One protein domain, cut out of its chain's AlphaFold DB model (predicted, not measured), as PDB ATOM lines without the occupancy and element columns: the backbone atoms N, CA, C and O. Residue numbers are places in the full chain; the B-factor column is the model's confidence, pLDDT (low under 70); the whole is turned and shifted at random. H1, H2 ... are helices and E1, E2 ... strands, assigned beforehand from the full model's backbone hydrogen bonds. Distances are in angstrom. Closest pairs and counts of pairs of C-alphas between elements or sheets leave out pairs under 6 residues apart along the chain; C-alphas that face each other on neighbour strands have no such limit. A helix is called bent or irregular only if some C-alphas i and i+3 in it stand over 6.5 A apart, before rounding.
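What this domain is: This is residues 27 to 102 and 118 to 193 of the 195 residues of an uncharacterized protein of Rhodovulum robiginosum (UniProt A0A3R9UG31). A strongly twisted sheet of seven strands, curled like part of a barrel, wraps round helix H5, while H2 and H3 pack on the opposite face. H1 packs on H2, far from the middle, and the short H4 only grazes the sheet. The 152 printed residues include five named helices and seven named strands, in the order E1 E2 H1 H2 H3 E3 H4 E4 E5 E6 E7 H5; the class is mixed, helices and strands. The sheet runs E1 E2 E7 E6 E5 E4 E3, all antiparallel. The whole is compact, with a radius of gyration of the C-alphas of 14.1 A, and rounded, spanning 39 by 33 by 31 A.

How they stand to each other: E1, residues 27 to 31, an edge strand, forms a hairpin with E2, residues 34 to 41; N 29 and O 36 are 2.8 A apart, within hydrogen-bond range. H1, residues 43 to 47, is not on the sheet but touches H2, residues 55 to 65; their closest C-alphas, of Leu 46 and Val 57, are 6.1 A apart. H2 is on the sheet, its height 8.7 A, over E7, residues 163 to 168, and E6, residues 146 to 155; the closest C-alphas of H2 and E6, of Ala 59 and Ala 152, are 6.0 A apart. H3, residues 68 to 75, has a height of 8.9 A over the sheet and runs slantwise to the strands, at 50 degrees to E5, residues 131 to 140, on the local plane. E3, residues 83 to 85, the other edge strand, is the neighbour of E4, residues 119 to 123, with N 84 and O 122 2.8 A apart. H4, residues 87 to 90, only grazes the sheet; C-alphas 87 and 120 are its closest to E4, at 5.1 A. E4, E5, E6 and E7 are a meander, each strand the antiparallel neighbour of the one before, with N 121 and O 136 2.8 A, N 150 and O 137 2.7 A, and N 166 and O 151 2.8 A apart; between E2 and E7, N 37 and O 167 are 2.8 A apart. The sheet curls round H5, residues 178 to 191, completing three layers, with H2 and H3 on one face and H5 on the other; C-alphas 83 and 179 are the closest of E3 and H5, at 5.4 A. H5 is irregular, with C-alphas 179 and 182 7.1 A apart. Every O i to N i+4 pair is within hydrogen-bond range in H2 and H3, against 8 of 10 in H5 and 0 of 1 in H1, where 2 of 2 O i to N i+3 pairs are; H4 is too short for an i+4 pair.

Where its parts are: E1 begins at C-alpha 27, (222.205, 191.529, 243.493). E2 is 21.6 A long, H2 15.3 A, E5 24.8 A and E7 17.3 A; E6, 22.9 A, bends by 75 degrees at residue 149. H5, 20.6 A, ends at C-alpha 191, (230.998, 191.041, 234.677).

The domain as a whole: The farthest C-alphas, of Ser 47 and Gly 143, are 39.8 A apart. Residues 103 to 117, in the link from H4 to E4, are not printed; C-alphas 102 and 118 are 10.1 A apart across this cut. Of the links printed whole, none is long. The mean pLDDT of the printed part is 89.8; residues 49 to 50, 93 to 95, 158 to 159 and 193 are under 70.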
ATOM      1  N   ALA A  27     221.203 192.561 243.681       81.06
ATOM      2  CA  ALA A  27     222.205 191.529 243.493       81.06
ATOM      3  C   ALA A  27     223.285 191.658 244.566       81.06
ATOM      4  O   ALA A  27     223.910 192.706 244.708       81.06
ATOM      5  N   ALA A  28     223.558 190.568 245.282       85.62
ATOM      6  CA  ALA A  28     224.747 190.487 246.118       85.62
ATOM      7  C   ALA A  28     226.000 190.485 245.225       85.62
ATOM      8  O   ALA A  28     226.132 189.659 244.317       85.62
ATOM      9  N   VAL A  29     226.919 191.414 245.480       87.75
ATOM     10  CA  VAL A  29     228.157 191.608 244.721       87.75
ATOM     11  C   VAL A  29     229.340 191.805 245.661       87.75
ATOM     12  O   VAL A  29     229.190 192.262 246.791       87.75
ATOM     13  N   GLN A  30     230.542 191.514 245.167       90.62
ATOM     14  CA  GLN A  30     231.774 191.909 245.839       90.62
ATOM     15  C   GLN A  30     232.325 193.167 245.164       90.62
ATOM     16  O   GLN A  30     232.699 193.138 243.990       90.62
ATOM     17  N   PHE A  31     232.384 194.274 245.900       92.25
ATOM     18  CA  PHE A  31     232.838 195.565 245.393       92.25
ATOM     19  C   PHE A  31     234.024 196.075 246.208       92.25
ATOM     20  O   PHE A  31     233.895 196.382 247.389       92.25
ATOM     21  N   LEU A  32     235.200 196.136 245.571       93.38
ATOM     22  CA  LEU A  32     236.453 196.616 246.177       93.38
ATOM     23  C   LEU A  32     236.789 195.961 247.532       93.38
ATOM     24  O   LEU A  32     237.335 196.597 248.427       93.38
ATOM     25  N   GLY A  33     236.481 194.667 247.664       90.50
ATOM     26  CA  GLY A  33     236.732 193.890 248.880       90.50
ATOM     27  C   GLY A  33     235.601 193.923 249.911       90.50
ATOM     28  O   GLY A  33     235.721 193.247 250.926       90.50
ATOM     29  N   CYS A  34     234.506 194.638 249.644       92.94
ATOM     30  CA  CYS A  34     233.308 194.636 250.477       92.94
ATOM     31  C   CYS A  34     232.200 193.786 249.857       92.94
ATOM     32  O   CYS A  34     231.940 193.890 248.657       92.94
ATOM     33  N   ASP A  35     231.510 193.003 250.680       94.00
ATOM     34  CA  ASP A  35     230.218 192.435 250.301       94.00
ATOM     35  C   ASP A  35     229.183 193.563 250.268       94.00
ATOM     36  O   ASP A  35     229.050 194.332 251.227       94.00
ATOM     37  N   ALA A  36     228.480 193.697 249.149       92.56
ATOM     38  CA  ALA A  36     227.559 194.794 248.893       92.56
ATOM     39  C   ALA A  36     226.293 194.320 248.174       92.56
ATOM     40  O   ALA A  36     226.305 193.321 247.457       92.56
ATOM     41  N   SER A  37     225.208 195.066 248.353       92.00
ATOM     42  CA  SER A  37     224.031 195.002 247.493       92.00
ATOM     43  C   SER A  37     224.213 195.962 246.325       92.00
ATOM     44  O   SER A  37     224.640 197.101 246.520       92.00
ATOM     45  N   PHE A  38     223.912 195.499 245.119       91.94
ATOM     46  CA  PHE A  38     223.785 196.312 243.920       91.94
ATOM     47  C   PHE A  38     222.307 196.391 243.550       91.94
ATOM     48  O   PHE A  38     221.721 195.364 243.217       91.94
ATOM     49  N   SER A  39     221.744 197.595 243.560       90.94
ATOM     50  CA  SER A  39     220.318 197.843 243.323       90.94
ATOM     51  C   SER A  39     220.145 198.715 242.088       90.94
ATOM     52  O   SER A  39     220.884 199.685 241.908       90.94
ATOM     53  N   ARG A  40     219.167 198.407 241.231       90.19
ATOM     54  CA  ARG A  40     218.820 199.217 240.052       90.19
ATOM     55  C   ARG A  40     217.381 199.666 240.129       90.19
ATOM     56  O   ARG A  40     216.503 198.855 240.374       90.19
ATOM     57  N   PHE A  41     217.150 200.924 239.792       90.12
ATOM     58  CA  PHE A  41     215.834 201.532 239.909       90.12
ATOM     59  C   PHE A  41     215.654 202.648 238.887       90.12
ATOM     60  O   PHE A  41     216.615 203.175 238.307       90.12
ATOM     61  N   GLY A  42     214.393 202.986 238.640       89.75
ATOM     62  CA  GLY A  42     214.009 204.114 237.817       89.75
ATOM     63  C   GLY A  42     213.452 205.292 238.599       89.75
ATOM     64  O   GLY A  42     213.417 205.280 239.832       89.75
ATOM     65  N   PRO A  43     213.063 206.368 237.896       86.25
ATOM     66  CA  PRO A  43     212.502 207.560 238.528       86.25
ATOM     67  C   PRO A  43     211.185 207.282 239.270       86.25
ATOM     68  O   PRO A  43     210.815 208.053 240.153       86.25
ATOM     69  N   GLU A  44     210.489 206.190 238.954       87.38
ATOM     70  CA  GLU A  44     209.253 205.757 239.605       87.38
ATOM     71  C   GLU A  44     209.410 205.496 241.106       87.38
ATOM     72  O   GLU A  44     208.434 205.679 241.837       87.38
ATOM     73  N   ILE A  45     210.620 205.171 241.586       85.88
ATOM     74  CA  ILE A  45     210.900 204.979 243.019       85.88
ATOM     75  C   ILE A  45     210.541 206.223 243.850       85.88
ATOM     76  O   ILE A  45     210.185 206.120 245.017       85.88
ATOM     77  N   LEU A  46     210.547 207.413 243.236       83.94
ATOM     78  CA  LEU A  46     210.167 208.672 243.888       83.94
ATOM     79  C   LEU A  46     208.665 208.782 244.187       83.94
ATOM     80  O   LEU A  46     208.258 209.632 244.979       83.94
ATOM     81  N   SER A  47     207.842 207.977 243.515       79.62
ATOM     82  CA  SER A  47     206.379 207.981 243.641       79.62
ATOM     83  C   SER A  47     205.829 206.830 244.482       79.62
ATOM     84  O   SER A  47     204.640 206.819 244.795       79.62
ATOM     85  N   GLN A  48     206.679 205.871 244.846       77.50
ATOM     86  CA  GLN A  48     206.309 204.716 245.656       77.50
ATOM     87  C   GLN A  48     206.327 205.082 247.150       77.50
ATOM     88  O   GLN A  48     207.045 205.994 247.566       77.50
ATOM     89  N   GLU A  49     205.561 204.359 247.976       60.16
ATOM     90  CA  GLU A  49     205.689 204.397 249.447       60.16
ATOM     91  C   GLU A  49     206.959 203.654 249.907       60.16
ATOM     92  O   GLU A  49     206.936 202.808 250.796       60.16
ATOM     93  N   THR A  50     208.080 203.937 249.253       67.00
ATOM     94  CA  THR A  50     209.400 203.475 249.665       67.00
ATOM     95  C   THR A  50     209.860 204.325 250.841       67.00
ATOM     96  O   THR A  50     209.497 205.501 250.952       67.00
ATOM     97  N   ASP A  51     210.672 203.737 251.721       73.94
ATOM     98  CA  ASP A  51     211.363 204.478 252.768       73.94
ATOM     99  C   ASP A  51     212.099 205.678 252.147       73.94
ATOM    100  O   ASP A  51     213.057 205.522 251.383       73.94
ATOM    101  N   ARG A  52     211.607 206.888 252.430       70.75
ATOM    102  CA  ARG A  52     212.150 208.136 251.874       70.75
ATOM    103  C   ARG A  52     213.579 208.383 252.324       70.75
ATOM    104  O   ARG A  52     214.298 209.121 251.648       70.75
ATOM    105  N   ASP A  53     213.968 207.758 253.427       73.31
ATOM    106  CA  ASP A  53     215.303 207.876 253.971       73.31
ATOM    107  C   ASP A  53     216.265 206.907 253.279       73.31
ATOM    108  O   ASP A  53     217.470 207.155 253.294       73.31
ATOM    109  N   SER A  54     215.766 205.890 252.562       87.69
ATOM    110  CA  SER A  54     216.606 204.956 251.806       87.69
ATOM    111  C   SER A  54     217.531 205.678 250.822       87.69
ATOM    112  O   SER A  54     217.165 206.643 250.136       87.69
ATOM    113  N   PHE A  55     218.766 205.189 250.723       90.81
ATOM    114  CA  PHE A  55     219.784 205.824 249.896       90.81
ATOM    115  C   PHE A  55     219.418 205.811 248.401       90.81
ATOM    116  O   PHE A  55     219.698 206.782 247.698       90.81
ATOM    117  N   ALA A  56     218.719 204.775 247.924       90.94
ATOM    118  CA  ALA A  56     218.205 204.691 246.557       90.94
ATOM    119  C   ALA A  56     217.215 205.824 246.219       90.94
ATOM    120  O   ALA A  56     217.364 206.490 245.191       90.94
ATOM    121  N   VAL A  57     216.253 206.117 247.104       89.38
ATOM    122  CA  VAL A  57     215.301 207.227 246.915       89.38
ATOM    123  C   VAL A  57     216.033 208.570 246.912       89.38
ATOM    124  O   VAL A  57     215.793 209.412 246.038       89.38
ATOM    125  N   GLN A  58     216.983 208.765 247.832       90.56
ATOM    126  CA  GLN A  58     217.800 209.979 247.863       90.56
ATOM    127  C   GLN A  58     218.645 210.146 246.589       90.56
ATOM    128  O   GLN A  58     218.718 211.251 246.042       90.56
ATOM    129  N   ALA A  59     219.231 209.060 246.081       93.44
ATOM    130  CA  ALA A  59     219.998 209.031 244.840       93.44
ATOM    131  C   ALA A  59     219.130 209.354 243.616       93.44
ATOM    132  O   ALA A  59     219.511 210.197 242.798       93.44
ATOM    133  N   ALA A  60     217.941 208.755 243.505       91.31
ATOM    134  CA  ALA A  60     216.986 209.073 242.446       91.31
ATOM    135  C   ALA A  60     216.608 210.560 242.472       91.31
ATOM    136  O   ALA A  60     216.621 211.233 241.439       91.31
ATOM    137  N   ALA A  61     216.341 211.105 243.661       90.75
ATOM    138  CA  ALA A  61     215.975 212.506 243.822       90.75
ATOM    139  C   ALA A  61     217.148 213.434 243.463       90.75
ATOM    140  O   ALA A  61     216.950 214.461 242.811       90.75
ATOM    141  N   PHE A  62     218.375 213.068 243.846       93.06
ATOM    142  CA  PHE A  62     219.598 213.769 243.452       93.06
ATOM    143  C   PHE A  62     219.750 213.803 241.930       93.06
ATOM    144  O   PHE A  62     219.903 214.876 241.351       93.06
ATOM    145  N   PHE A  63     219.631 212.660 241.257       92.88
ATOM    146  CA  PHE A  63     219.769 212.583 239.806       92.88
ATOM    147  C   PHE A  63     218.595 213.225 239.045       92.88
ATOM    148  O   PHE A  63     218.782 213.706 237.925       92.88
ATOM    149  N   ALA A  64     217.411 213.332 239.644       90.50
ATOM    150  CA  ALA A  64     216.327 214.136 239.083       90.50
ATOM    151  C   ALA A  64     216.665 215.643 239.075       90.50
ATOM    152  O   ALA A  64     216.247 216.361 238.167       90.50
ATOM    153  N   ARG A  65     217.441 216.123 240.057       92.31
ATOM    154  CA  ARG A  65     217.855 217.534 240.179       92.31
ATOM    155  C   ARG A  65     219.145 217.852 239.425       92.31
ATOM    156  O   ARG A  65     219.258 218.911 238.815       92.31
ATOM    157  N   VAL A  66     220.121 216.949 239.471       94.12
ATOM    158  CA  VAL A  66     221.449 217.125 238.874       94.12
ATOM    159  C   VAL A  66     221.499 216.407 237.532       94.12
ATOM    160  O   VAL A  66     221.562 215.178 237.460       94.12
ATOM    161  N   SER A  67     221.467 217.188 236.452       92.81
ATOM    162  CA  SER A  67     221.556 216.664 235.085       92.81
ATOM    163  C   SER A  67     222.958 216.104 234.770       92.81
ATOM    164  O   SER A  67     223.933 216.523 235.401       92.81
ATOM    165  N   PRO A  68     223.107 215.230 233.753       92.94
ATOM    166  CA  PRO A  68     224.421 214.736 233.334       92.94
ATOM    167  C   PRO A  68     225.385 215.853 232.916       92.94
ATOM    168  O   PRO A  68     226.571 215.775 233.215       92.94
ATOM    169  N   ALA A  69     224.886 216.923 232.284       95.12
ATOM    170  CA  ALA A  69     225.701 218.080 231.910       95.12
ATOM    171  C   ALA A  69     226.209 218.834 233.150       95.12
ATOM    172  O   ALA A  69     227.402 219.089 233.278       95.12
ATOM    173  N   THR A  70     225.318 219.095 234.112       96.00
ATOM    174  CA  THR A  70     225.668 219.729 235.394       96.00
ATOM    175  C   THR A  70     226.701 218.904 236.164       96.00
ATOM    176  O   THR A  70     227.626 219.456 236.762       96.00
ATOM    177  N   PHE A  71     226.561 217.577 236.139       96.62
ATOM    178  CA  PHE A  71     227.532 216.667 236.733       96.62
ATOM    179  C   PHE A  71     228.879 216.715 236.001       96.62
ATOM    180  O   PHE A  71     229.920 216.835 236.644       96.62
ATOM    181  N   ALA A  72     228.869 216.661 234.666       96.25
ATOM    182  CA  ALA A  72     230.069 216.712 233.836       96.25
ATOM    183  C   ALA A  72     230.877 217.998 234.069       96.25
ATOM    184  O   ALA A  72     232.097 217.935 234.237       96.25
ATOM    185  N   ASP A  73     230.202 219.145 234.169       96.94
ATOM    186  CA  ASP A  73     230.831 220.425 234.502       96.94
ATOM    187  C   ASP A  73     231.491 220.381 235.884       96.94
ATOM    188  O   ASP A  73     232.616 220.858 236.060       96.94
ATOM    189  N   ALA A  74     230.830 219.753 236.862       95.88
ATOM    190  CA  ALA A  74     231.344 219.624 238.222       95.88
ATOM    191  C   ALA A  74     232.619 218.776 238.322       95.88
ATOM    192  O   ALA A  74     233.428 219.015 239.219       95.88
ATOM    193  N   VAL A  75     232.816 217.826 237.402       97.00
ATOM    194  CA  VAL A  75     234.003 216.955 237.357       97.00
ATOM    195  C   VAL A  75     235.018 217.341 236.277       97.00
ATOM    196  O   VAL A  75     236.048 216.681 236.131       97.00
ATOM    197  N   SER A  76     234.765 218.419 235.533       93.62
ATOM    198  CA  SER A  76     235.559 218.840 234.368       93.62
ATOM    199  C   SER A  76     237.048 219.081 234.668       93.62
ATOM    200  O   SER A  76     237.886 218.880 233.787       93.62
ATOM    201  N   GLY A  77     237.386 219.446 235.911       88.75
ATOM    202  CA  GLY A  77     238.760 219.685 236.364       88.75
ATOM    203  C   GLY A  77     239.580 218.435 236.721       88.75
ATOM    204  O   GLY A  77     240.792 218.547 236.880       88.75
ATOM    205  N   GLY A  78     238.966 217.253 236.856       93.06
ATOM    206  CA  GLY A  78     239.675 216.009 237.208       93.06
ATOM    207  C   GLY A  78     240.195 215.240 235.998       93.06
ATOM    208  O   GLY A  78     239.650 215.376 234.915       93.06
ATOM    209  N   ALA A  79     241.198 214.374 236.141       96.19
ATOM    210  CA  ALA A  79     241.525 213.422 235.071       96.19
ATOM    211  C   ALA A  79     240.389 212.385 234.885       96.19
ATOM    212  O   ALA A  79     239.647 212.131 235.835       96.19
ATOM    213  N   PRO A  80     240.202 211.772 233.700       95.94
ATOM    214  CA  PRO A  80     239.241 210.675 233.538       95.94
ATOM    215  C   PRO A  80     239.488 209.553 234.560       95.94
ATOM    216  O   PRO A  80     240.624 209.118 234.729       95.94
ATOM    217  N   GLY A  81     238.436 209.104 235.248       95.31
ATOM    218  CA  GLY A  81     238.507 208.138 236.349       95.31
ATOM    219  C   GLY A  81     238.878 208.733 237.713       95.31
ATOM    220  O   GLY A  81     238.839 208.016 238.708       95.31
ATOM    221  N   ALA A  82     239.232 210.020 237.793       97.12
ATOM    222  CA  ALA A  82     239.627 210.640 239.053       97.12
ATOM    223  C   ALA A  82     238.445 210.787 240.015       97.12
ATOM    224  O   ALA A  82     237.350 211.201 239.624       97.12
ATOM    225  N   ALA A  83     238.718 210.528 241.292       97.00
ATOM    226  CA  ALA A  83     237.839 210.873 242.395       97.00
ATOM    227  C   ALA A  83     238.118 212.305 242.858       97.00
ATOM    228  O   ALA A  83     239.238 212.636 243.250       97.00
ATOM    229  N   LEU A  84     237.100 213.158 242.818       96.94
ATOM    230  CA  LEU A  84     237.190 214.559 243.208       96.94
ATOM    231  C   LEU A  84     236.401 214.779 244.487       96.94
ATOM    232  O   LEU A  84     235.178 214.637 244.491       96.94
ATOM    233  N   ARG A  85     237.095 215.150 245.564       95.25
ATOM    234  CA  ARG A  85     236.442 215.506 246.823       95.25
ATOM    235  C   ARG A  85     235.577 216.751 246.624       95.25
ATOM    236  O   ARG A  85     236.045 217.751 246.079       95.25
ATOM    237  N   ALA A  86     234.321 216.673 247.044       94.44
ATOM    238  CA  ALA A  86     233.281 217.621 246.667       94.44
ATOM    239  C   ALA A  86     232.374 218.047 247.830       94.44
ATOM    240  O   ALA A  86     231.330 218.637 247.571       94.44
ATOM    241  N   ASP A  87     232.775 217.811 249.083       91.88
ATOM    242  CA  ASP A  87     231.998 218.083 250.306       91.88
ATOM    243  C   ASP A  87     231.277 219.444 250.285       91.88
ATOM    244  O   ASP A  87     230.096 219.536 250.598       91.88
ATOM    245  N   ALA A  88     231.950 220.506 249.824       90.50
ATOM    246  CA  ALA A  88     231.384 221.856 249.762       90.50
ATOM    247  C   ALA A  88     230.130 221.980 248.871       90.50
ATOM    248  O   ALA A  88     229.321 222.873 249.097       90.50
ATOM    249  N   ARG A  89     229.958 221.106 247.868       90.88
ATOM    250  CA  ARG A  89     228.745 221.053 247.032       90.88
ATOM    251  C   ARG A  89     227.574 220.410 247.765       90.88
ATOM    252  O   ARG A  89     226.434 220.753 247.491       90.88
ATOM    253  N   PHE A  90     227.863 219.463 248.651       90.56
ATOM    254  CA  PHE A  90     226.866 218.710 249.412       90.56
ATOM    255  C   PHE A  90     226.549 219.373 250.761       90.56
ATOM    256  O   PHE A  90     225.554 219.033 251.402       90.56
ATOM    257  N   ALA A  91     227.368 220.341 251.174       83.12
ATOM    258  CA  ALA A  91     227.165 221.149 252.363       83.12
ATOM    259  C   ALA A  91     226.201 222.324 252.117       83.12
ATOM    260  O   ALA A  91     226.202 222.963 251.066       83.12
ATOM    261  N   GLY A  92     225.429 222.671 253.150       72.25
ATOM    262  CA  GLY A  92     224.603 223.879 253.181       72.25
ATOM    263  C   GLY A  92     223.138 223.682 252.776       72.25
ATOM    264  O   GLY A  92     222.617 222.571 252.672       72.25
ATOM    265  N   GLY A  93     222.436 224.805 252.613       67.00
ATOM    266  CA  GLY A  93     220.999 224.837 252.319       67.00
ATOM    267  C   GLY A  93     220.630 224.536 250.863       67.00
ATOM    268  O   GLY A  93     219.441 224.502 250.556       67.00
ATOM    269  N   ASP A  94     221.608 224.333 249.972       67.81
ATOM    270  CA  ASP A  94     221.340 223.988 248.574       67.81
ATOM    271  C   ASP A  94     220.762 222.570 248.484       67.81
ATOM    272  O   ASP A  94     221.417 221.561 248.756       67.81
ATOM    273  N   THR A  95     219.490 222.489 248.108       67.31
ATOM    274  CA  THR A  95     218.776 221.221 247.965       67.31
ATOM    275  C   THR A  95     219.175 220.461 246.702       67.31
ATOM    276  O   THR A  95     218.908 219.264 246.614       67.31
ATOM    277  N   GLY A  96     219.795 221.123 245.716       85.06
ATOM    278  CA  GLY A  96     220.122 220.548 244.411       85.06
ATOM    279  C   GLY A  96     221.072 219.359 244.514       85.06
ATOM    280  O   GLY A  96     220.764 218.279 244.011       85.06
ATOM    281  N   TRP A  97     222.171 219.545 245.241       91.50
ATOM    282  CA  TRP A  97     223.236 218.553 245.406       91.50
ATOM    283  C   TRP A  97     223.071 217.657 246.628       91.50
ATOM    284  O   TRP A  97     223.899 216.786 246.858       91.50
ATOM    285  N   ARG A  98     221.999 217.826 247.404       89.31
ATOM    286  CA  ARG A  98     221.767 217.022 248.602       89.31
ATOM    287  C   ARG A  98     221.693 215.531 248.255       89.31
ATOM    288  O   ARG A  98     220.816 215.121 247.493       89.31
ATOM    289  N   LEU A  99     222.588 214.754 248.854       90.44
ATOM    290  CA  LEU A  99     222.613 213.296 248.848       90.44
ATOM    291  C   LEU A  99     223.306 212.855 250.135       90.44
ATOM    292  O   LEU A  99     224.480 213.174 250.338       90.44
ATOM    293  N   TRP A 100     222.581 212.161 251.002       83.38
ATOM    294  CA  TRP A 100     223.101 211.694 252.280       83.38
ATOM    295  C   TRP A 100     222.922 210.195 252.376       83.38
ATOM    296  O   TRP A 100     221.923 209.644 251.923       83.38
ATOM    297  N   ARG A 101     223.897 209.533 252.984       80.19
ATOM    298  CA  ARG A 101     223.740 208.150 253.400       80.19
ATOM    299  C   ARG A 101     223.157 208.145 254.814       80.19
ATOM    300  O   ARG A 101     223.772 208.758 255.685       80.19
ATOM    301  N   PRO A 102     222.030 207.476 255.087       73.81
ATOM    302  CA  PRO A 102     221.579 207.296 256.462       73.81
ATOM    303  C   PRO A 102     222.672 206.622 257.294       73.81
ATOM    304  O   PRO A 102     223.229 205.593 256.899       73.81
ATOM    305  N   GLN A 118     229.796 213.484 256.698       90.81
ATOM    306  CA  GLN A 118     230.083 212.629 255.553       90.81
ATOM    307  C   GLN A 118     231.004 213.354 254.575       90.81
ATOM    308  O   GLN A 118     230.944 214.576 254.432       90.81
ATOM    309  N   ALA A 119     231.851 212.588 253.898       94.56
ATOM    310  CA  ALA A 119     232.623 213.068 252.765       94.56
ATOM    311  C   ALA A 119     232.009 212.561 251.458       94.56
ATOM    312  O   ALA A 119     231.512 211.433 251.375       94.56
ATOM    313  N   HIS A 120     232.091 213.402 250.429       96.00
ATOM    314  CA  HIS A 120     231.487 213.171 249.125       96.00
ATOM    315  C   HIS A 120     232.546 213.266 248.040       96.00
ATOM    316  O   HIS A 120     233.303 214.235 247.962       96.00
ATOM    317  N   TYR A 121     232.561 212.282 247.151       97.31
ATOM    318  CA  TYR A 121     233.418 212.271 245.978       97.31
ATOM    319  C   TYR A 121     232.573 212.189 244.716       97.31
ATOM    320  O   TYR A 121     231.696 211.337 244.585       97.31
ATOM    321  N   LEU A 122     232.876 213.066 243.763       97.56
ATOM    322  CA  LEU A 122     232.390 212.956 242.396       97.56
ATOM    323  C   LEU A 122     233.447 212.231 241.578       97.56
ATOM    324  O   LEU A 122     234.610 212.642 241.561       97.56
ATOM    325  N   ILE A 123     233.059 211.161 240.897       97.81
ATOM    326  CA  ILE A 123     233.994 210.388 240.086       97.81
ATOM    327  C   ILE A 123     233.824 210.812 238.635       97.81
ATOM    328  O   ILE A 123     232.738 210.679 238.067       97.81
ATOM    329  N   ARG A 124     234.892 211.336 238.024       97.12
ATOM    330  CA  ARG A 124     234.870 211.665 236.597       97.12
ATOM    331  C   ARG A 124     234.804 210.360 235.803       97.12
ATOM    332  O   ARG A 124     235.755 209.583 235.893       97.12
ATOM    333  N   PRO A 125     233.767 210.118 234.982       95.50
ATOM    334  CA  PRO A 125     233.709 208.893 234.198       95.50
ATOM    335  C   PRO A 125     234.927 208.774 233.260       95.50
ATOM    336  O   PRO A 125     235.313 209.771 232.630       95.50
ATOM    337  N   PRO A 126     235.564 207.593 233.150       94.31
ATOM    338  CA  PRO A 126     236.571 207.348 232.127       94.31
ATOM    339  C   PRO A 126     235.962 207.422 230.716       94.31
ATOM    340  O   PRO A 126     234.744 207.370 230.521       94.31
ATOM    341  N   SER A 127     236.817 207.547 229.698       91.19
ATOM    342  CA  SER A 127     236.351 207.499 228.307       91.19
ATOM    343  C   SER A 127     235.695 206.146 228.026       91.19
ATOM    344  O   SER A 127     236.272 205.110 228.340       91.19
ATOM    345  N   GLY A 128     234.489 206.157 227.455       90.38
ATOM    346  CA  GLY A 128     233.738 204.930 227.181       90.38
ATOM    347  C   GLY A 128     233.081 204.282 228.403       90.38
ATOM    348  O   GLY A 128     232.555 203.187 228.258       90.38
ATOM    349  N   ALA A 129     233.063 204.954 229.564       93.50
ATOM    350  CA  ALA A 129     232.402 204.445 230.768       93.50
ATOM    351  C   ALA A 129     230.945 204.035 230.529       93.50
ATOM    352  O   ALA A 129     230.236 204.639 229.724       93.50
ATOM    353  N   ARG A 130     230.472 203.065 231.297       93.38
ATOM    354  CA  ARG A 130     229.088 202.571 231.244       93.38
ATOM    355  C   ARG A 130     228.088 203.478 231.969       93.38
ATOM    356  O   ARG A 130     226.874 203.305 231.894       93.38
ATOM    357  N   TYR A 131     228.601 204.505 232.637       94.25
ATOM    358  CA  TYR A 131     227.859 205.482 233.422       94.25
ATOM    359  C   TYR A 131     228.229 206.922 233.039       94.25
ATOM    360  O   TYR A 131     229.312 207.198 232.518       94.25
ATOM    361  N   ASP A 132     227.322 207.854 233.333       94.44
ATOM    362  CA  ASP A 132     227.496 209.292 233.079       94.44
ATOM    363  C   ASP A 132     227.733 210.105 234.348       94.44
ATOM    364  O   ASP A 132     228.249 211.222 234.304       94.44
ATOM    365  N   SER A 133     227.330 209.581 235.498       96.06
ATOM    366  CA  SER A 133     227.454 210.277 236.773       96.06
ATOM    367  C   SER A 133     227.646 209.263 237.880       96.06
ATOM    368  O   SER A 133     226.980 208.228 237.880       96.06
ATOM    369  N   LEU A 134     228.556 209.560 238.804       97.69
ATOM    370  CA  LEU A 134     228.901 208.654 239.886       97.69
ATOM    371  C   LEU A 134     229.311 209.430 241.136       97.69
ATOM    372  O   LEU A 134     230.286 210.183 241.117       97.69
ATOM    373  N   VAL A 135     228.561 209.228 242.214       97.88
ATOM    374  CA  VAL A 135     228.807 209.839 243.518       97.88
ATOM    375  C   VAL A 135     229.123 208.746 244.522       97.88
ATOM    376  O   VAL A 135     228.378 207.777 244.643       97.88
ATOM    377  N   LEU A 136     230.214 208.927 245.250       97.50
ATOM    378  CA  LEU A 136     230.599 208.104 246.386       97.50
ATOM    379  C   LEU A 136     230.440 208.934 247.660       97.50
ATOM    380  O   LEU A 136     230.932 210.060 247.729       97.50
ATOM    381  N   VAL A 137     229.770 208.373 248.658       95.88
ATOM    382  CA  VAL A 137     229.501 209.017 249.949       95.88
ATOM    383  C   VAL A 137     229.921 208.078 251.069       95.88
ATOM    384  O   VAL A 137     229.772 206.868 250.941       95.88
ATOM    385  N   GLY A 138     230.448 208.598 252.171       94.44
ATOM    386  CA  GLY A 138     230.777 207.772 253.330       94.44
ATOM    387  C   GLY A 138     231.365 208.575 254.477       94.44
ATOM    388  O   GLY A 138     231.399 209.804 254.447       94.44
ATOM    389  N   LEU A 139     231.857 207.866 255.486       93.12
ATOM    390  CA  LEU A 139     232.561 208.459 256.614       93.12
ATOM    391  C   LEU A 139     234.049 208.615 256.276       93.12
ATOM    392  O   LEU A 139     234.652 207.666 255.767       93.12
ATOM    393  N   PRO A 140     234.672 209.773 256.549       93.25
ATOM    394  CA  PRO A 140     236.111 209.933 256.387       93.25
ATOM    395  C   PRO A 140     236.885 208.866 257.171       93.25
ATOM    396  O   PRO A 140     236.635 208.661 258.357       93.25
ATOM    397  N   ALA A 141     237.841 208.210 256.516       91.19
ATOM    398  CA  ALA A 141     238.763 207.264 257.135       91.19
ATOM    399  C   ALA A 141     240.224 207.693 256.909       91.19
ATOM    400  O   ALA A 141     240.520 208.668 256.206       91.19
ATOM    401  N   GLU A 142     241.158 206.976 257.537       88.88
ATOM    402  CA  GLU A 142     242.588 207.257 257.408       88.88
ATOM    403  C   GLU A 142     243.069 207.169 255.951       88.88
ATOM    404  O   GLU A 142     242.522 206.443 255.121       88.88
ATOM    405  N   GLY A 143     244.107 207.943 255.622       87.06
ATOM    406  CA  GLY A 143     244.721 207.913 254.290       87.06
ATOM    407  C   GLY A 143     243.841 208.444 253.152       87.06
ATOM    408  O   GLY A 143     244.201 208.271 251.993       87.06
ATOM    409  N   GLY A 144     242.712 209.095 253.455       87.94
ATOM    410  CA  GLY A 144     241.778 209.605 252.443       87.94
ATOM    411  C   GLY A 144     240.776 208.566 251.935       87.94
ATOM    412  O   GLY A 144     240.026 208.858 251.003       87.94
ATOM    413  N   ALA A 145     240.736 207.383 252.551       93.94
ATOM    414  CA  ALA A 145     239.716 206.381 252.288       93.94
ATOM    415  C   ALA A 145     238.342 206.800 252.847       93.94
ATOM    416  O   ALA A 145     238.216 207.751 253.626       93.94
ATOM    417  N   LEU A 146     237.307 206.056 252.461       94.25
ATOM    418  CA  LEU A 146     235.964 206.169 253.017       94.25
ATOM    419  C   LEU A 146     235.559 204.890 253.737       94.25
ATOM    420  O   LEU A 146     235.501 203.824 253.125       94.25
ATOM    421  N   GLY A 147     235.242 205.025 255.020       92.69
ATOM    422  CA  GLY A 147     234.572 204.006 255.816       92.69
ATOM    423  C   GLY A 147     233.061 204.050 255.602       92.69
ATOM    424  O   GLY A 147     232.486 205.109 255.343       92.69
ATOM    425  N   SER A 148     232.414 202.891 255.697       91.44
ATOM    426  CA  SER A 148     230.974 202.741 255.454       91.44
ATOM    427  C   SER A 148     230.490 203.467 254.183       91.44
ATOM    428  O   SER A 148     229.596 204.318 254.259       91.44
ATOM    429  N   PRO A 149     231.111 203.180 253.025       94.50
ATOM    430  CA  PRO A 149     230.814 203.869 251.779       94.50
ATOM    431  C   PRO A 149     229.438 203.476 251.237       94.50
ATOM    432  O   PRO A 149     228.966 202.378 251.487       94.50
ATOM    433  N   ALA A 150     228.826 204.337 250.436       95.38
ATOM    434  CA  ALA A 150     227.746 204.005 249.520       95.38
ATOM    435  C   ALA A 150     227.982 204.725 248.191       95.38
ATOM    436  O   ALA A 150     228.504 205.843 248.148       95.38
ATOM    437  N   LEU A 151     227.621 204.065 247.099       97.12
ATOM    438  CA  LEU A 151     227.827 204.555 245.744       97.12
ATOM    439  C   LEU A 151     226.476 204.740 245.068       97.12
ATOM    440  O   LEU A 151     225.627 203.863 245.164       97.12
ATOM    441  N   ALA A 152     226.292 205.841 244.354       97.44
ATOM    442  CA  ALA A 152     225.112 206.088 243.540       97.44
ATOM    443  C   ALA A 152     225.538 206.531 242.143       97.44
ATOM    444  O   ALA A 152     226.422 207.379 241.998       97.44
ATOM    445  N   GLY A 153     224.899 205.996 241.107       96.38
ATOM    446  CA  GLY A 153     225.250 206.337 239.736       96.38
ATOM    447  C   GLY A 153     224.082 206.338 238.761       96.38
ATOM    448  O   GLY A 153     222.997 205.826 239.035       96.38
ATOM    449  N   ARG A 154     224.337 206.935 237.594       95.25
ATOM    450  CA  ARG A 154     223.448 206.922 236.428       95.25
ATOM    451  C   ARG A 154     224.131 206.213 235.270       95.25
ATOM    452  O   ARG A 154     225.212 206.632 234.856       95.25
ATOM    453  N   LEU A 155     223.488 205.185 234.732       93.44
ATOM    454  CA  LEU A 155     223.955 204.449 233.559       93.44
ATOM    455  C   LEU A 155     223.815 205.299 232.288       93.44
ATOM    456  O   LEU A 155     222.856 206.058 232.146       93.44
ATOM    457  N   ARG A 156     224.759 205.151 231.354       89.81
ATOM    458  CA  ARG A 156     224.776 205.886 230.075       89.81
ATOM    459  C   ARG A 156     223.713 205.379 229.097       89.81
ATOM    460  O   ARG A 156     223.146 206.150 228.328       89.81
ATOM    461  N   ALA A 157     223.422 204.081 229.131       75.12
ATOM    462  CA  ALA A 157     222.332 203.463 228.382       75.12
ATOM    463  C   ALA A 157     221.127 203.261 229.317       75.12
ATOM    464  O   ALA A 157     220.993 202.225 229.965       75.12
ATOM    465  N   GLY A 158     220.273 204.280 229.447       64.94
ATOM    466  CA  GLY A 158     219.129 204.245 230.361       64.94
ATOM    467  C   GLY A 158     217.859 203.687 229.716       64.94
ATOM    468  O   GLY A 158     217.273 204.347 228.863       64.94
ATOM    469  N   GLY A 159     217.434 202.494 230.140       68.38
ATOM    470  CA  GLY A 159     216.054 202.006 229.986       68.38
ATOM    471  C   GLY A 159     215.150 202.554 231.098       68.38
ATOM    472  O   GLY A 159     215.415 203.630 231.621       68.38
ATOM    473  N   GLU A 160     214.120 201.809 231.505       78.00
ATOM    474  CA  GLU A 160     213.215 202.217 232.598       78.00
ATOM    475  C   GLU A 160     213.937 202.379 233.952       78.00
ATOM    476  O   GLU A 160     213.545 203.225 234.743       78.00
ATOM    477  N   THR A 161     215.058 201.672 234.172       81.75
ATOM    478  CA  THR A 161     215.882 201.742 235.396       81.75
ATOM    479  C   THR A 161     217.287 202.336 235.150       81.75
ATOM    480  O   THR A 161     218.290 201.608 235.114       81.75
ATOM    481  N   PRO A 162     217.401 203.660 234.905       90.06
ATOM    482  CA  PRO A 162     218.667 204.324 234.582       90.06
ATOM    483  C   PRO A 162     219.602 204.546 235.779       90.06
ATOM    484  O   PRO A 162     220.746 204.956 235.571       90.06
ATOM    485  N   PHE A 163     219.146 204.331 237.013       93.81
ATOM    486  CA  PHE A 163     219.917 204.613 238.222       93.81
ATOM    487  C   PHE A 163     220.302 203.329 238.952       93.81
ATOM    488  O   PHE A 163     219.668 202.285 238.787       93.81
ATOM    489  N   PHE A 164     221.360 203.416 239.753       94.19
ATOM    490  CA  PHE A 164     221.778 202.326 240.623       94.19
ATOM    491  C   PHE A 164     222.411 202.837 241.916       94.19
ATOM    492  O   PHE A 164     222.958 203.948 241.954       94.19
ATOM    493  N   THR A 165     222.395 201.991 242.943       95.50
ATOM    494  CA  THR A 165     223.206 202.142 244.153       95.50
ATOM    495  C   THR A 165     224.043 200.895 244.419       95.50
ATOM    496  O   THR A 165     223.726 199.799 243.959       95.50
ATOM    497  N   ILE A 166     225.154 201.081 245.134       95.00
ATOM    498  CA  ILE A 166     225.946 200.003 245.727       95.00
ATOM    499  C   ILE A 166     226.126 200.315 247.206       95.00
ATOM    500  O   ILE A 166     226.732 201.334 247.552       95.00
ATOM    501  N   GLU A 167     225.620 199.437 248.064       93.50
ATOM    502  CA  GLU A 167     225.615 199.623 249.516       93.50
ATOM    503  C   GLU A 167     226.221 198.397 250.209       93.50
ATOM    504  O   GLU A 167     225.786 197.275 249.949       93.50
ATOM    505  N   PRO A 168     227.235 198.557 251.077       92.31
ATOM    506  CA  PRO A 168     227.826 197.447 251.806       92.31
ATOM    507  C   PRO A 168     226.790 196.745 252.681       92.31
ATOM    508  O   PRO A 168     226.029 197.402 253.389       92.31
ATOM    509  N   VAL A 169     226.840 195.415 252.710       90.75
ATOM    510  CA  VAL A 169     226.013 194.599 253.612       90.75
ATOM    511  C   VAL A 169     226.436 194.814 255.070       90.75
ATOM    512  O   VAL A 169     225.595 194.919 255.957       90.75
ATOM    513  N   GLU A 170     227.744 194.959 255.315       89.25
ATOM    514  CA  GLU A 170     228.318 195.305 256.623       89.25
ATOM    515  C   GLU A 170     229.098 196.635 256.542       89.25
ATOM    516  O   GLU A 170     230.333 196.640 256.469       89.25
ATOM    517  N   PRO A 171     228.420 197.800 256.571       87.25
ATOM    518  CA  PRO A 171     229.069 199.090 256.333       87.25
ATOM    519  C   PRO A 171     230.205 199.410 257.301       87.25
ATOM    520  O   PRO A 171     231.218 199.973 256.892       87.25
ATOM    521  N   ALA A 172     230.075 199.029 258.573       86.75
ATOM    522  CA  ALA A 172     231.088 199.296 259.593       86.75
ATOM    523  C   ALA A 172     232.432 198.592 259.321       86.75
ATOM    524  O   ALA A 172     233.452 198.984 259.882       86.75
ATOM    525  N   ARG A 173     232.447 197.560 258.467       88.75
ATOM    526  CA  ARG A 173     233.653 196.803 258.094       88.75
ATOM    527  C   ARG A 173     234.160 197.114 256.692       88.75
ATOM    528  O   ARG A 173     235.194 196.588 256.291       88.75
ATOM    529  N   CYS A 174     233.452 197.956 255.949       93.06
ATOM    530  CA  CYS A 174     233.820 198.306 254.590       93.06
ATOM    531  C   CYS A 174     234.599 199.620 254.565       93.06
ATOM    532  O   CYS A 174     234.146 200.635 255.097       93.06
ATOM    533  N   THR A 175     235.772 199.599 253.934       95.44
ATOM    534  CA  THR A 175     236.578 200.789 253.654       95.44
ATOM    535  C   THR A 175     237.023 200.754 252.202       95.44
ATOM    536  O   THR A 175     237.547 199.741 251.744       95.44
ATOM    537  N   ILE A 176     236.814 201.852 251.478       95.94
ATOM    538  CA  ILE A 176     237.117 201.961 250.050       95.94
ATOM    539  C   ILE A 176     238.017 203.167 249.800       95.94
ATOM    540  O   ILE A 176     237.768 204.257 250.311       95.94
ATOM    541  N   ASP A 177     239.039 202.976 248.967       96.81
ATOM    542  CA  ASP A 177     239.800 204.071 248.367       96.81
ATOM    543  C   ASP A 177     238.989 204.678 247.204       96.81
ATOM    544  O   ASP A 177     238.733 203.977 246.214       96.81
ATOM    545  N   PRO A 178     238.597 205.967 247.274       96.88
ATOM    546  CA  PRO A 178     237.856 206.626 246.204       96.88
ATOM    547  C   PRO A 178     238.533 206.526 244.830       96.88
ATOM    548  O   PRO A 178     237.844 206.442 243.815       96.88
ATOM    549  N   SER A 179     239.869 206.491 244.772       95.38
ATOM    550  CA  SER A 179     240.618 206.418 243.512       95.38
ATOM    551  C   SER A 179     240.443 205.083 242.774       95.38
ATOM    552  O   SER A 179     240.584 205.030 241.551       95.38
ATOM    553  N   ALA A 180     240.068 204.014 243.485       96.25
ATOM    554  CA  ALA A 180     239.846 202.687 242.912       96.25
ATOM    555  C   ALA A 180     238.421 202.496 242.354       96.25
ATOM    556  O   ALA A 180     238.167 201.539 241.617       96.25
ATOM    557  N   VAL A 181     237.489 203.401 242.674       97.12
ATOM    558  CA  VAL A 181     236.053 203.244 242.382       97.12
ATOM    559  C   VAL A 181     235.750 203.178 240.895       97.12
ATOM    560  O   VAL A 181     235.006 202.293 240.478       97.12
ATOM    561  N   ALA A 182     236.345 204.053 240.082       96.19
ATOM    562  CA  ALA A 182     236.089 204.059 238.642       96.19
ATOM    563  C   ALA A 182     236.451 202.714 237.991       96.19
ATOM    564  O   ALA A 182     235.668 202.171 237.214       96.19
ATOM    565  N   VAL A 183     237.618 202.163 238.339       94.38
ATOM    566  CA  VAL A 183     238.107 200.884 237.803       94.38
ATOM    567  C   VAL A 183     237.285 199.716 238.344       94.38
ATOM    568  O   VAL A 183     236.873 198.849 237.575       94.38
ATOM    569  N   GLY A 184     237.018 199.702 239.655       94.44
ATOM    570  CA  GLY A 184     236.228 198.652 240.295       94.44
ATOM    571  C   GLY A 184     234.809 198.560 239.739       94.44
ATOM    572  O   GLY A 184     234.318 197.461 239.490       94.44
ATOM    573  N   LEU A 185     234.164 199.705 239.494       95.38
ATOM    574  CA  LEU A 185     232.806 199.743 238.963       95.38
ATOM    575  C   LEU A 185     232.748 199.263 237.513       95.38
ATOM    576  O   LEU A 185     231.881 198.464 237.178       95.38
ATOM    577  N   GLU A 186     233.670 199.701 236.657       93.69
ATOM    578  CA  GLU A 186     233.711 199.239 235.263       93.69
ATOM    579  C   GLU A 186     233.920 197.720 235.177       93.69
ATOM    580  O   GLU A 186     233.255 197.046 234.390       93.69
ATOM    581  N   ALA A 187     234.782 197.159 236.034       91.19
ATOM    582  CA  ALA A 187     234.954 195.714 236.133       91.19
ATOM    583  C   ALA A 187     233.659 195.012 236.579       91.19
ATOM    584  O   ALA A 187     233.267 194.008 235.981       91.19
ATOM    585  N   LEU A 188     232.969 195.554 237.588       90.75
ATOM    586  CA  LEU A 188     231.701 195.011 238.074       90.75
ATOM    587  C   LEU A 188     230.616 195.033 236.987       90.75
ATOM    588  O   LEU A 188     229.969 194.013 236.744       90.75
ATOM    589  N   LEU A 189     230.433 196.168 236.308       89.81
ATOM    590  CA  LEU A 189     229.429 196.330 235.252       89.81
ATOM    591  C   LEU A 189     229.724 195.424 234.048       89.81
ATOM    592  O   LEU A 189     228.811 194.823 233.485       89.81
ATOM    593  N   ALA A 190     231.002 195.241 233.697       86.62
ATOM    594  CA  ALA A 190     231.404 194.313 232.643       86.62
ATOM    595  C   ALA A 190     231.065 192.848 232.979       86.62
ATOM    596  O   ALA A 190     230.597 192.118 232.106       86.62
ATOM    597  N   ILE A 191     231.276 192.419 234.227       79.81
ATOM    598  CA  ILE A 191     230.998 191.041 234.677       79.81
ATOM    599  C   ILE A 191     229.497 190.780 234.783       79.81
ATOM    600  O   ILE A 191     229.018 189.720 234.389       79.81
ATOM    601  N   THR A 192     228.745 191.751 235.292       71.81
ATOM    602  CA  THR A 192     227.290 191.636 235.460       71.81
ATOM    603  C   THR A 192     226.527 191.757 234.134       71.81
ATOM    604  O   THR A 192     225.296 191.702 234.124       71.81
ATOM    605  N   GLY A 193     227.235 191.899 233.002       65.50
ATOM    606  CA  GLY A 193     226.639 192.058 231.675       65.50
ATOM    607  C   GLY A 193     225.812 193.336 231.550       65.50
ATOM    608  O   GLY A 193     224.935 193.422 230.692       65.50
TER     609      GLY A 193